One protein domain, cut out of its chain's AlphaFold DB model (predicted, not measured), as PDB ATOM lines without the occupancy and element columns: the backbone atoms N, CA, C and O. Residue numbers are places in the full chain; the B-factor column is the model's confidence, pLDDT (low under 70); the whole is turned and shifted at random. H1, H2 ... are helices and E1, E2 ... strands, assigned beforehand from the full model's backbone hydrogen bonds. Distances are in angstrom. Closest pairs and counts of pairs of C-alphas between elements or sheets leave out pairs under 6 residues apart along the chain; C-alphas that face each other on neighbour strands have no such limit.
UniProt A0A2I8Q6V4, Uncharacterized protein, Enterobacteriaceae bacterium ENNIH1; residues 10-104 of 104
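AT A GLANCE: This is residues 10 to 104 of the 104 residues of an uncharacterized protein of Enterobacteriaceae bacterium ENNIH1 (UniProt A0A2I8Q6V4). A strongly twisted four-stranded sheet has helix H2 packed over one face, making two layers, while residues 47 to 52 and 75 to 80 stick out at opposite ends. The 95 printed residues include E1 E2 E3 E4 H1 H2 in that order, of mixed class; the sheet E1 - E2 - E3 - E4 is a meander, each strand the antiparallel neighbour of the one before. The whole is flat and loose, radius of gyration of the C-alphas 16.2 A, spanning 58 by 33 by 15 A.

HOW THE PARTS SIT: Start at E1, residues 10 to 13, a hairpin with E2, residues 25 to 33: N 11 and O 27 are 2.8 A apart, within hydrogen-bond range. E2 forms a hairpin with E3, residues 36 to 44, N 28 to O 40 being 2.9 A. E3 and E4, residues 55 to 64, form the next hairpin, N 39 to O 61 being 3.0 A; E4 bends by 52 degrees at residue 58. H1, residues 65 to 71, only grazes the sheet. H2, residues 88 to 102, is on the sheet; its closest C-alphas to E1 are Arg 100 and Ile 13, 6.7 A. With residues 88 to 91 alone, H2 only just touches H1, with 3 pairs of C-alphas within 8 A, Tyr 68 and Phe 88 closest at 6.6 A. Every O i to N i+4 pair in H1 and H2 is within range.

IN THESE COORDINATES: Find C-alpha 10 at (24.438, 90.871, 58.827), where E1 begins; E4 runs 26.4 A, and H2 runs 21.2 A to C-alpha 102 at (41.919, 87.510, 51.603).

THE WHOLE: The printed part has no cut; the links E1 to E2 and H1 to H2 are long, and pLDDT is under 70 at residues 45 to 53 and 77 to 82.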
ATOM      1  N   THR A  10      24.004  91.735  59.927       96.19
ATOM      2  CA  THR A  10      24.438  90.871  58.827       96.19
ATOM      3  C   THR A  10      24.952  91.720  57.672       96.19
ATOM      4  O   THR A  10      24.241  92.594  57.177       96.19
ATOM      5  N   TYR A  11      26.161  91.417  57.211       95.44
ATOM      6  CA  TYR A  11      26.786  92.031  56.045       95.44
ATOM      7  C   TYR A  11      26.942  90.999  54.930       95.44
ATOM      8  O   TYR A  11      27.273  89.846  55.195       95.44
ATOM      9  N   TYR A  12      26.756  91.424  53.683       93.56
ATOM     10  CA  TYR A  12      27.133  90.657  52.496       93.56
ATOM     11  C   TYR A  12      28.224  91.436  51.774       93.56
ATOM     12  O   TYR A  12      27.965  92.526  51.269       93.56
ATOM     13  N   ILE A  13      29.443  90.901  51.764       94.06
ATOM     14  CA  ILE A  13      30.635  91.626  51.314       94.06
ATOM     15  C   ILE A  13      31.217  90.936  50.076       94.06
ATOM     16  O   ILE A  13      31.427  89.719  50.070       94.06
ATOM     17  N   THR A  14      31.477  91.711  49.023       92.56
ATOM     18  CA  THR A  14      32.276  91.294  47.860       92.56
ATOM     19  C   THR A  14      33.715  91.753  48.034       92.56
ATOM     20  O   THR A  14      33.975  92.717  48.753       92.56
ATOM     21  N   SER A  15      34.664  91.097  47.369       90.06
ATOM     22  CA  SER A  15      36.007  91.672  47.314       90.06
ATOM     23  C   SER A  15      36.030  92.917  46.438       90.06
ATOM     24  O   SER A  15      35.288  93.010  45.460       90.06
ATOM     25  N   ASP A  16      36.872  93.864  46.832       88.12
ATOM     26  CA  ASP A  16      37.222  95.061  46.070       88.12
ATOM     27  C   ASP A  16      38.475  94.855  45.194       88.12
ATOM     28  O   ASP A  16      38.919  95.792  44.535       88.12
ATOM     29  N   ARG A  17      39.055  93.643  45.173       83.69
ATOM     30  CA  ARG A  17      40.216  93.326  44.341       83.69
ATOM     31  C   ARG A  17      39.829  93.314  42.865       83.69
ATOM     32  O   ARG A  17      38.890  92.629  42.453       83.69
ATOM     33  N   ASP A  18      40.618  94.019  42.062       78.88
ATOM     34  CA  ASP A  18      40.439  94.075  40.615       78.88
ATOM     35  C   ASP A  18      40.501  92.680  39.973       78.88
ATOM     36  O   ASP A  18      41.356  91.852  40.295       78.88
ATOM     37  N   GLY A  19      39.598  92.426  39.023       74.62
ATOM     38  CA  GLY A  19      39.576  91.188  38.235       74.62
ATOM     39  C   GLY A  19      38.955  89.969  38.930       74.62
ATOM     40  O   GLY A  19      38.949  88.887  38.342       74.62
ATOM     41  N   VAL A  20      38.403  90.119  40.138       75.19
ATOM     42  CA  VAL A  20      37.686  89.046  40.844       75.19
ATOM     43  C   VAL A  20      36.205  89.029  40.447       75.19
ATOM     44  O   VAL A  20      35.545  90.064  40.383       75.19
ATOM     45  N   VAL A  21      35.651  87.836  40.203       75.06
ATOM     46  CA  VAL A  21      34.205  87.666  39.982       75.06
ATOM     47  C   VAL A  21      33.455  87.979  41.285       75.06
ATOM     48  O   VAL A  21      33.776  87.374  42.312       75.06
ATOM     49  N   PRO A  22      32.439  88.865  41.279       78.81
ATOM     50  CA  PRO A  22      31.695  89.207  42.487       78.81
ATOM     51  C   PRO A  22      31.071  87.975  43.159       78.81
ATOM     52  O   PRO A  22      30.084  87.415  42.688       78.81
ATOM     53  N   ARG A  23      31.651  87.567  44.294       84.69
ATOM     54  CA  ARG A  23      31.107  86.561  45.220       84.69
ATOM     55  C   ARG A  23      30.783  87.244  46.543       84.69
ATOM     56  O   ARG A  23      31.687  87.798  47.177       84.69
ATOM     57  N   TYR A  24      29.522  87.194  46.956       89.12
ATOM     58  CA  TYR A  24      29.100  87.691  48.263       89.12
ATOM     59  C   TYR A  24      29.405  86.652  49.339       89.12
ATOM     60  O   TYR A  24      28.950  85.517  49.248       89.12
ATOM     61  N   VAL A  25      30.131  87.065  50.373       93.31
ATOM     62  CA  VAL A  25      30.321  86.284  51.600       93.31
ATOM     63  C   VAL A  25      29.518  86.961  52.704       93.31
ATOM     64  O   VAL A  25      29.542  88.189  52.831       93.31
ATOM     65  N   ARG A  26      28.774  86.169  53.476       95.38
ATOM     66  CA  ARG A  26      27.930  86.653  54.567       95.38
ATOM     67  C   ARG A  26      28.733  86.721  55.862       95.38
ATOM     68  O   ARG A  26      29.410  85.768  56.225       95.38
ATOM     69  N   TYR A  27      28.584  87.813  56.594       97.62
ATOM     70  CA  TYR A  27      29.169  88.016  57.912       97.62
ATOM     71  C   TYR A  27      28.056  88.351  58.896       97.62
ATOM     72  O   TYR A  27      27.426  89.398  58.772       97.62
ATOM     73  N   ASP A  28      27.815  87.481  59.873       96.69
ATOM     74  CA  ASP A  28      26.926  87.778  60.997       96.69
ATOM     75  C   ASP A  28      27.759  88.299  62.167       96.69
ATOM     76  O   ASP A  28      28.549  87.559  62.756       96.69
ATOM     77  N   VAL A  29      27.589  89.578  62.489       97.25
ATOM     78  CA  VAL A  29      28.404  90.314  63.455       97.25
ATOM     79  C   VAL A  29      27.570  90.660  64.674       97.25
ATOM     80  O   VAL A  29      26.467  91.193  64.564       97.25
ATOM     81  N   PHE A  30      28.099  90.385  65.859       94.44
ATOM     82  CA  PHE A  30      27.449  90.750  67.108       94.44
ATOM     83  C   PHE A  30      28.467  91.170  68.159       94.44
ATOM     84  O   PHE A  30      29.569  90.623  68.259       94.44
ATOM     85  N   LYS A  31      28.073  92.168  68.949       92.38
ATOM     86  CA  LYS A  31      28.847  92.669  70.079       92.38
ATOM     87  C   LYS A  31      28.791  91.645  71.212       92.38
ATOM     88  O   LYS A  31      27.703  91.207  71.592       92.38
ATOM     89  N   VAL A  32      29.950  91.250  71.732       90.25
ATOM     90  CA  VAL A  32      30.041  90.317  72.867       90.25
ATOM     91  C   VAL A  32      30.043  91.093  74.179       90.25
ATOM     92  O   VAL A  32      29.314  90.746  75.108       90.25
ATOM     93  N   ASP A  33      30.819  92.170  74.215       89.38
ATOM     94  CA  ASP A  33      30.974  93.111  75.319       89.38
ATOM     95  C   ASP A  33      31.424  94.473  74.767       89.38
ATOM     96  O   ASP A  33      31.507  94.666  73.553       89.38
ATOM     97  N   ASP A  34      31.699  95.441  75.641       88.44
ATOM     98  CA  ASP A  34      32.123  96.779  75.220       88.44
ATOM     99  C   ASP A  34      33.462  96.822  74.484       88.44
ATOM    100  O   ASP A  34      33.742  97.803  73.797       88.44
ATOM    101  N   GLU A  35      34.250  95.754  74.545       93.44
ATOM    102  CA  GLU A  35      35.600  95.698  74.001       93.44
ATOM    103  C   GLU A  35      35.717  94.814  72.761       93.44
ATOM    104  O   GLU A  35      36.759  94.839  72.104       93.44
ATOM    105  N   SER A  36      34.685  94.043  72.407       95.12
ATOM    106  CA  SER A  36      34.818  93.036  71.361       95.12
ATOM    107  C   SER A  36      33.548  92.730  70.567       95.12
ATOM    108  O   SER A  36      32.413  92.745  71.053       95.12
ATOM    109  N   TYR A  37      33.787  92.381  69.305       95.75
ATOM    110  CA  TYR A  37      32.811  91.835  68.374       95.75
ATOM    111  C   TYR A  37      33.240  90.431  67.939       95.75
ATOM    112  O   TYR A  37      34.431  90.145  67.785       95.75
ATOM    113  N   ILE A  38      32.259  89.565  67.688       96.06
ATOM    114  CA  ILE A  38      32.454  88.310  66.957       96.06
ATOM    115  C   ILE A  38      31.773  88.437  65.601       96.06
ATOM    116  O   ILE A  38      30.638  88.905  65.523       96.06
ATOM    117  N   ALA A  39      32.455  87.980  64.553       97.75
ATOM    118  CA  ALA A  39      31.877  87.810  63.228       97.75
ATOM    119  C   ALA A  39      31.929  86.334  62.819       97.75
ATOM    120  O   ALA A  39      32.998  85.723  62.806       97.75
ATOM    121  N   LEU A  40      30.773  85.763  62.491       97.19
ATOM    122  CA  LEU A  40      30.659  84.439  61.885       97.19
ATOM    123  C   LEU A  40      30.605  84.599  60.369       97.19
ATOM    124  O   LEU A  40      29.753  85.330  59.862       97.19
ATOM    125  N   VAL A  41      31.517  83.937  59.661       97.19
ATOM    126  CA  VAL A  41      31.703  84.105  58.217       97.19
ATOM    127  C   VAL A  41      31.151  82.895  57.486       97.19
ATOM    128  O   VAL A  41      31.615  81.775  57.695       97.19
ATOM    129  N   PHE A  42      30.181  83.121  56.611       94.38
ATOM    130  CA  PHE A  42      29.524  82.086  55.831       94.38
ATOM    131  C   PHE A  42      29.719  82.319  54.339       94.38
ATOM    132  O   PHE A  42      29.492  83.424  53.844       94.38
ATOM    133  N   ASP A  43      30.077  81.263  53.620       89.19
ATOM    134  CA  ASP A  43      30.182  81.283  52.163       89.19
ATOM    135  C   ASP A  43      29.130  80.354  51.552       89.19
ATOM    136  O   ASP A  43      28.900  79.240  52.039       89.19
ATOM    137  N   ASP A  44      28.489  80.836  50.491       78.62
ATOM    138  CA  ASP A  44      27.624  80.027  49.644       78.62
ATOM    139  C   ASP A  44      28.496  79.439  48.535       78.62
ATOM    140  O   ASP A  44      28.793  80.078  47.522       78.62
ATOM    141  N   GLN A  45      28.958  78.206  48.746       67.75
ATOM    142  CA  GLN A  45      29.747  77.513  47.740       67.75
ATOM    143  C   GLN A  45      28.825  77.002  46.630       67.75
ATOM    144  O   GLN A  45      28.446  75.831  46.590       67.75
ATOM    145  N   GLN A  46      28.502  77.889  45.687       63.31
ATOM    146  CA  GLN A  46      27.740  77.594  44.474       63.31
ATOM    147  C   GLN A  46      28.568  76.773  43.475       63.31
ATOM    148  O   GLN A  46      28.877  77.211  42.368       63.31
ATOM    149  N   ARG A  47      28.949  75.547  43.838       56.53
ATOM    150  CA  ARG A  47      29.511  74.588  42.880       56.53
ATOM    151  C   ARG A  47      28.393  73.730  42.285       56.53
ATOM    152  O   ARG A  47      28.224  72.571  42.635       56.53
ATOM    153  N   GLY A  48      27.651  74.327  41.351       56.66
ATOM    154  CA  GLY A  48      27.089  73.615  40.197       56.66
ATOM    155  C   GLY A  48      25.840  72.742  40.359       56.66
ATOM    156  O   GLY A  48      25.603  71.944  39.457       56.66
ATOM    157  N   ILE A  49      25.021  72.850  41.413       55.00
ATOM    158  CA  ILE A  49      23.791  72.034  41.504       55.00
ATOM    159  C   ILE A  49      22.607  72.852  42.023       55.00
ATOM    160  O   ILE A  49      22.758  73.723  42.877       55.00
ATOM    161  N   SER A  50      21.439  72.559  41.441       64.31
ATOM    162  CA  SER A  50      20.118  73.079  41.803       64.31
ATOM    163  C   SER A  50      19.870  73.041  43.321       64.31
ATOM    164  O   SER A  50      20.426  72.167  43.988       64.31
ATOM    165  N   PRO A  51      19.019  73.940  43.858       64.88
ATOM    166  CA  PRO A  51      18.711  74.029  45.286       64.88
ATOM    167  C   PRO A  51      18.449  72.664  45.950       64.88
ATOM    168  O   PRO A  51      17.860  71.787  45.310       64.88
ATOM    169  N   PRO A  52      18.794  72.491  47.242       63.06
ATOM    170  CA  PRO A  52      19.188  73.528  48.204       63.06
ATOM    171  C   PRO A  52      20.685  73.886  48.186       63.06
ATOM    172  O   PRO A  52      21.549  73.024  48.054       63.06
ATOM    173  N   HIS A  53      20.978  75.175  48.368       69.94
ATOM    174  CA  HIS A  53      22.339  75.705  48.478       69.94
ATOM    175  C   HIS A  53      22.930  75.425  49.869       69.94
ATOM    176  O   HIS A  53      22.260  75.633  50.884       69.94
ATOM    177  N   ASN A  54      24.184  74.964  49.921       74.75
ATOM    178  CA  ASN A  54      24.892  74.713  51.176       74.75
ATOM    179  C   ASN A  54      25.568  75.998  51.665       74.75
ATOM    180  O   ASN A  54      26.543  76.456  51.071       74.75
ATOM    181  N   ILE A  55      25.088  76.534  52.787       84.44
ATOM    182  CA  ILE A  55      25.738  77.635  53.503       84.44
ATOM    183  C   ILE A  55      26.742  77.028  54.482       84.44
ATOM    184  O   ILE A  55      26.353  76.302  55.400       84.44
ATOM    185  N   VAL A  56      28.026  77.323  54.298       88.88
ATOM    186  CA  VAL A  56      29.102  76.773  55.133       88.88
ATOM    187  C   VAL A  56      29.696  77.883  55.987       88.88
ATOM    188  O   VAL A  56      30.068  78.927  55.459       88.88
ATOM    189  N   LEU A  57      29.807  77.661  57.300       93.19
ATOM    190  CA  LEU A  57      30.624  78.509  58.171       93.19
ATOM    191  C   LEU A  57      32.096  78.259  57.825       93.19
ATOM    192  O   LEU A  57      32.603  77.165  58.070       93.19
ATOM    193  N   ILE A  58      32.760  79.255  57.254       94.69
ATOM    194  CA  ILE A  58      34.151  79.150  56.803       94.69
ATOM    195  C   ILE A  58      35.144  79.774  57.785       94.69
ATOM    196  O   ILE A  58      36.302  79.369  57.788       94.69
ATOM    197  N   ASP A  59      34.708  80.717  58.626       97.06
ATOM    198  CA  ASP A  59      35.566  81.309  59.655       97.06
ATOM    199  C   ASP A  59      34.764  81.914  60.822       97.06
ATOM    200  O   ASP A  59      33.563  82.190  60.721       97.06
ATOM    201  N   LYS A  60      35.449  82.142  61.943       97.38
ATOM    202  CA  LYS A  60      34.972  82.877  63.112       97.38
ATOM    203  C   LYS A  60      36.039  83.878  63.551       97.38
ATOM    204  O   LYS A  60      37.058  83.511  64.132       97.38
ATOM    205  N   LEU A  61      35.738  85.158  63.377       97.75
ATOM    206  CA  LEU A  61      36.641  86.258  63.695       97.75
ATOM    207  C   LEU A  61      36.314  86.841  65.071       97.75
ATOM    208  O   LEU A  61      35.145  87.010  65.423       97.75
ATOM    209  N   THR A  62      37.355  87.181  65.830       97.44
ATOM    210  CA  THR A  62      37.245  87.987  67.056       97.44
ATOM    211  C   THR A  62      37.943  89.318  66.818       97.44
ATOM    212  O   THR A  62      39.145  89.334  66.549       97.44
ATOM    213  N   ILE A  63      37.190  90.412  66.909       97.56
ATOM    214  CA  ILE A  63      37.669  91.772  66.649       97.56
ATOM    215  C   ILE A  63      37.627  92.543  67.964       97.56
ATOM    216  O   ILE A  63      36.565  92.649  68.578       97.56
ATOM    217  N   THR A  64      38.768  93.068  68.412       97.38
ATOM    218  CA  THR A  64      38.894  93.682  69.744       97.38
ATOM    219  C   THR A  64      39.293  95.153  69.692       97.38
ATOM    220  O   THR A  64      39.979  95.612  68.775       97.38
ATOM    221  N   GLN A  65      38.908  95.901  70.727       95.19
ATOM    222  CA  GLN A  65      39.337  97.283  70.921       95.19
ATOM    223  C   GLN A  65      40.860  97.399  71.008       95.19
ATOM    224  O   GLN A  65      41.409  98.402  70.562       95.19
ATOM    225  N   THR A  66      41.552  96.392  71.542       95.81
ATOM    226  CA  THR A  66      43.020  96.365  71.578       95.81
ATOM    227  C   THR A  66      43.599  96.366  70.165       95.81
ATOM    228  O   THR A  66      44.393  97.242  69.848       95.81
ATOM    229  N   GLN A  67      43.118  95.488  69.274       95.94
ATOM    230  CA  GLN A  67      43.564  95.461  67.872       95.94
ATOM    231  C   GLN A  67      43.313  96.799  67.160       95.94
ATOM    232  O   GLN A  67      44.167  97.278  66.412       95.94
ATOM    233  N   TYR A  68      42.160  97.422  67.417       95.62
ATOM    234  CA  TYR A  68      41.828  98.756  66.915       95.62
ATOM    235  C   TYR A  68      42.812  99.822  67.417       95.62
ATOM    236  O   TYR A  68      43.399 100.561  66.622       95.62
ATOM    237  N   ARG A  69      43.025  99.896  68.737       93.38
ATOM    238  CA  ARG A  69      43.923 100.879  69.357       93.38
ATOM    239  C   ARG A  69      45.359 100.695  68.886       93.38
ATOM    240  O   ARG A  69      46.013 101.700  68.613       93.38
ATOM    241  N   ASP A  70      45.804  99.454  68.718       92.56
ATOM    242  CA  ASP A  70      47.137  99.123  68.220       92.56
ATOM    243  C   ASP A  70      47.301  99.542  66.751       92.56
ATOM    244  O   ASP A  70      48.251 100.260  66.430       92.56
ATOM    245  N   LYS A  71      46.346  99.190  65.866       91.62
ATOM    246  CA  LYS A  71      46.386  99.554  64.431       91.62
ATOM    247  C   LYS A  71      46.501 101.064  64.233       91.62
ATOM    248  O   LYS A  71      47.295 101.513  63.409       91.62
ATOM    249  N   TYR A  72      45.731 101.848  64.988       90.31
ATOM    250  CA  TYR A  72      45.723 103.307  64.856       90.31
ATOM    251  C   TYR A  72      46.590 104.033  65.888       90.31
ATOM    252  O   TYR A  72      46.524 105.261  65.946       90.31
ATOM    253  N   GLN A  73      47.385 103.333  66.704       88.81
ATOM    254  CA  GLN A  73      48.241 103.917  67.751       88.81
ATOM    255  C   GLN A  73      47.487 104.883  68.691       88.81
ATOM    256  O   GLN A  73      47.915 106.015  68.941       88.81
ATOM    257  N   ILE A  74      46.282 104.523  69.133       85.81
ATOM    258  CA  ILE A  74      45.448 105.371  70.001       85.81
ATOM    259  C   ILE A  74      46.001 105.334  71.429       85.81
ATOM    260  O   ILE A  74      46.223 104.263  71.980       85.81
ATOM    261  N   GLY A  75      46.213 106.508  72.033       80.12
ATOM    262  CA  GLY A  75      46.816 106.635  73.368       80.12
ATOM    263  C   GLY A  75      48.344 106.767  73.372       80.12
ATOM    264  O   GLY A  75      48.929 106.920  74.438       80.12
ATOM    265  N   VAL A  76      48.994 106.764  72.201       79.38
ATOM    266  CA  VAL A  76      50.437 107.019  72.066       79.38
ATOM    267  C   VAL A  76      50.668 108.507  71.768       79.38
ATOM    268  O   VAL A  76      50.191 109.023  70.761       79.38
ATOM    269  N   SER A  77      51.389 109.208  72.649       63.97
ATOM    270  CA  SER A  77      51.522 110.679  72.634       63.97
ATOM    271  C   SER A  77      52.506 111.262  71.608       63.97
ATOM    272  O   SER A  77      52.612 112.480  71.512       63.97
ATOM    273  N   ASN A  78      53.219 110.436  70.835       60.25
ATOM    274  CA  ASN A  78      54.396 110.891  70.077       60.25
ATOM    275  C   ASN A  78      54.195 111.001  68.555       60.25
ATOM    276  O   ASN A  78      55.165 111.247  67.840       60.25
ATOM    277  N   THR A  79      52.971 110.851  68.042       65.00
ATOM    278  CA  THR A  79      52.710 110.886  66.592       65.00
ATOM    279  C   THR A  79      51.670 111.946  66.233       65.00
ATOM    280  O   THR A  79      50.509 111.856  66.629       65.00
ATOM    281  N   VAL A  80      52.071 112.940  65.430       64.06
ATOM    282  CA  VAL A  80      51.130 113.839  64.745       64.06
ATOM    283  C   VAL A  80      50.404 113.014  63.684       64.06
ATOM    284  O   VAL A  80      51.015 112.574  62.711       64.06
ATOM    285  N   LYS A  81      49.107 112.761  63.881       66.00
ATOM    286  CA  LYS A  81      48.293 111.988  62.935       66.00
ATOM    287  C   LYS A  81      47.687 112.925  61.895       66.00
ATOM    288  O   LYS A  81      46.967 113.850  62.255       66.00
ATOM    289  N   LEU A  82      47.957 112.665  60.614       68.75
ATOM    290  CA  LEU A  82      47.371 113.421  59.496       68.75
ATOM    291  C   LEU A  82      45.856 113.196  59.349       68.75
ATOM    292  O   LEU A  82      45.157 114.056  58.821       68.75
ATOM    293  N   HIS A  83      45.351 112.052  59.819       75.31
ATOM    294  CA  HIS A  83      43.944 111.671  59.721       75.31
ATOM    295  C   HIS A  83      43.431 111.160  61.068       75.31
ATOM    296  O   HIS A  83      44.150 110.472  61.798       75.31
ATOM    297  N   MET A  84      42.180 111.495  61.397       82.31
ATOM    298  CA  MET A  84      41.509 110.887  62.543       82.31
ATOM    299  C   MET A  84      41.238 109.407  62.255       82.31
ATOM    300  O   MET A  84      40.817 109.086  61.141       82.31
ATOM    301  N   PRO A  85      41.453 108.510  63.233       87.69
ATOM    302  CA  PRO A  85      41.062 107.119  63.080       87.69
ATOM    303  C   PRO A  85      39.535 107.000  62.951       87.69
ATOM    304  O   PRO A  85      38.811 107.850  63.483       87.69
ATOM    305  N   PRO A  86      39.028 105.946  62.289       91.44
ATOM    306  CA  PRO A  86      37.600 105.642  62.294       91.44
ATOM    307  C   PRO A  86      37.126 105.317  63.716       91.44
ATOM    308  O   PRO A  86      37.938 105.087  64.616       91.44
ATOM    309  N   THR A  87      35.811 105.248  63.929       94.25
ATOM    310  CA  THR A  87      35.256 104.659  65.159       94.25
ATOM    311  C   THR A  87      35.603 103.169  65.248       94.25
ATOM    312  O   THR A  87      36.019 102.562  64.258       94.25
ATOM    313  N   PHE A  88      35.408 102.550  66.417       93.94
ATOM    314  CA  PHE A  88      35.632 101.109  66.552       93.94
ATOM    315  C   PHE A  88      34.702 100.304  65.627       93.94
ATOM    316  O   PHE A  88      35.148  99.372  64.969       93.94
ATOM    317  N   GLU A  89      33.443 100.720  65.479       93.19
ATOM    318  CA  GLU A  89      32.484 100.140  64.529       93.19
ATOM    319  C   GLU A  89      32.926 100.323  63.066       93.19
ATOM    320  O   GLU A  89      32.775  99.418  62.241       93.19
ATOM    321  N   GLY A  90      33.516 101.477  62.737       94.31
ATOM    322  CA  GLY A  90      34.121 101.711  61.424       94.31
ATOM    323  C   GLY A  90      35.292 100.761  61.167       94.31
ATOM    324  O   GLY A  90      35.354 100.125  60.118       94.31
ATOM    325  N   TYR A  91      36.156 100.574  62.166       96.00
ATOM    326  CA  TYR A  91      37.247  99.604  62.104       96.00
ATOM    327  C   TYR A  91      36.758  98.160  61.939       96.00
ATOM    328  O   TYR A  91      37.368  97.411  61.181       96.00
ATOM    329  N   VAL A  92      35.660  97.764  62.596       96.75
ATOM    330  CA  VAL A  92      35.045  96.444  62.370       96.75
ATOM    331  C   VAL A  92      34.713  96.283  60.890       96.75
ATOM    332  O   VAL A  92      35.095  95.286  60.292       96.75
ATOM    333  N   SER A  93      34.089  97.286  60.270       95.69
ATOM    334  CA  SER A  93      33.718  97.229  58.849       95.69
ATOM    335  C   SER A  93      34.945  97.093  57.934       95.69
ATOM    336  O   SER A  93      34.959  96.233  57.053       95.69
ATOM    337  N   GLU A  94      36.006  97.868  58.191       95.94
ATOM    338  CA  GLU A  94      37.289  97.741  57.479       95.94
ATOM    339  C   GLU A  94      37.915  96.352  57.660       95.94
ATOM    340  O   GLU A  94      38.372  95.745  56.695       95.94
ATOM    341  N   TYR A  95      37.899  95.812  58.881       97.25
ATOM    342  CA  TYR A  95      38.455  94.493  59.183       97.25
ATOM    343  C   TYR A  95      37.746  93.382  58.396       97.25
ATOM    344  O   TYR A  95      38.390  92.461  57.892       97.25
ATOM    345  N   LEU A  96      36.416  93.456  58.280       97.38
ATOM    346  CA  LEU A  96      35.636  92.476  57.522       97.38
ATOM    347  C   LEU A  96      35.914  92.560  56.017       97.38
ATOM    348  O   LEU A  96      36.004  91.513  55.369       97.38
ATOM    349  N   GLN A  97      36.100  93.769  55.474       96.62
ATOM    350  CA  GLN A  97      36.517  93.969  54.083       96.62
ATOM    351  C   GLN A  97      37.926  93.405  53.844       96.62
ATOM    352  O   GLN A  97      38.120  92.605  52.928       96.62
ATOM    353  N   ASP A  98      38.885  93.718  54.722       95.88
ATOM    354  CA  ASP A  98      40.248  93.173  54.676       95.88
ATOM    355  C   ASP A  98      40.242  91.638  54.714       95.88
ATOM    356  O   ASP A  98      41.009  90.986  54.001       95.88
ATOM    357  N   HIS A  99      39.376  91.041  55.540       96.56
ATOM    358  CA  HIS A  99      39.171  89.596  55.568       96.56
ATOM    359  C   HIS A  99      38.575  89.084  54.255       96.56
ATOM    360  O   HIS A  99      39.107  88.138  53.677       96.56
ATOM    361  N   ARG A 100      37.503  89.716  53.750       94.31
ATOM    362  CA  ARG A 100      36.846  89.313  52.498       94.31
ATOM    363  C   ARG A 100      37.848  89.268  51.358       94.31
ATOM    364  O   ARG A 100      37.864  88.290  50.617       94.31
ATOM    365  N   ASN A 101      38.691  90.284  51.250       93.44
ATOM    366  CA  ASN A 101      39.707  90.381  50.213       93.44
ATOM    367  C   ASN A 101      40.732  89.240  50.277       93.44
ATOM    368  O   ASN A 101      41.287  88.878  49.250       93.44
ATOM    369  N   LYS A 102      40.986  88.643  51.447       92.81
ATOM    370  CA  LYS A 102      41.919  87.510  51.603       92.81
ATOM    371  C   LYS A 102      41.322  86.149  51.222       92.81
ATOM    372  O   LYS A 102      42.077  85.188  51.144       92.81
ATOM    373  N   LEU A 103      40.005  86.057  51.028       89.19
ATOM    374  CA  LEU A 103      39.316  84.815  50.651       89.19
ATOM    375  C   LEU A 103      39.333  84.526  49.139       89.19
ATOM    376  O   LEU A 103      38.835  83.470  48.734       89.19
ATOM    377  N   ASP A 104      39.852  85.451  48.325       80.94
ATOM    378  CA  ASP A 104      40.123  85.263  46.890       80.94
ATOM    379  C   ASP A 104      41.620  85.068  46.634       80.94
ATOM    380  O   ASP A 104      41.943  84.198  45.796       80.94
TER     381      ASP A 104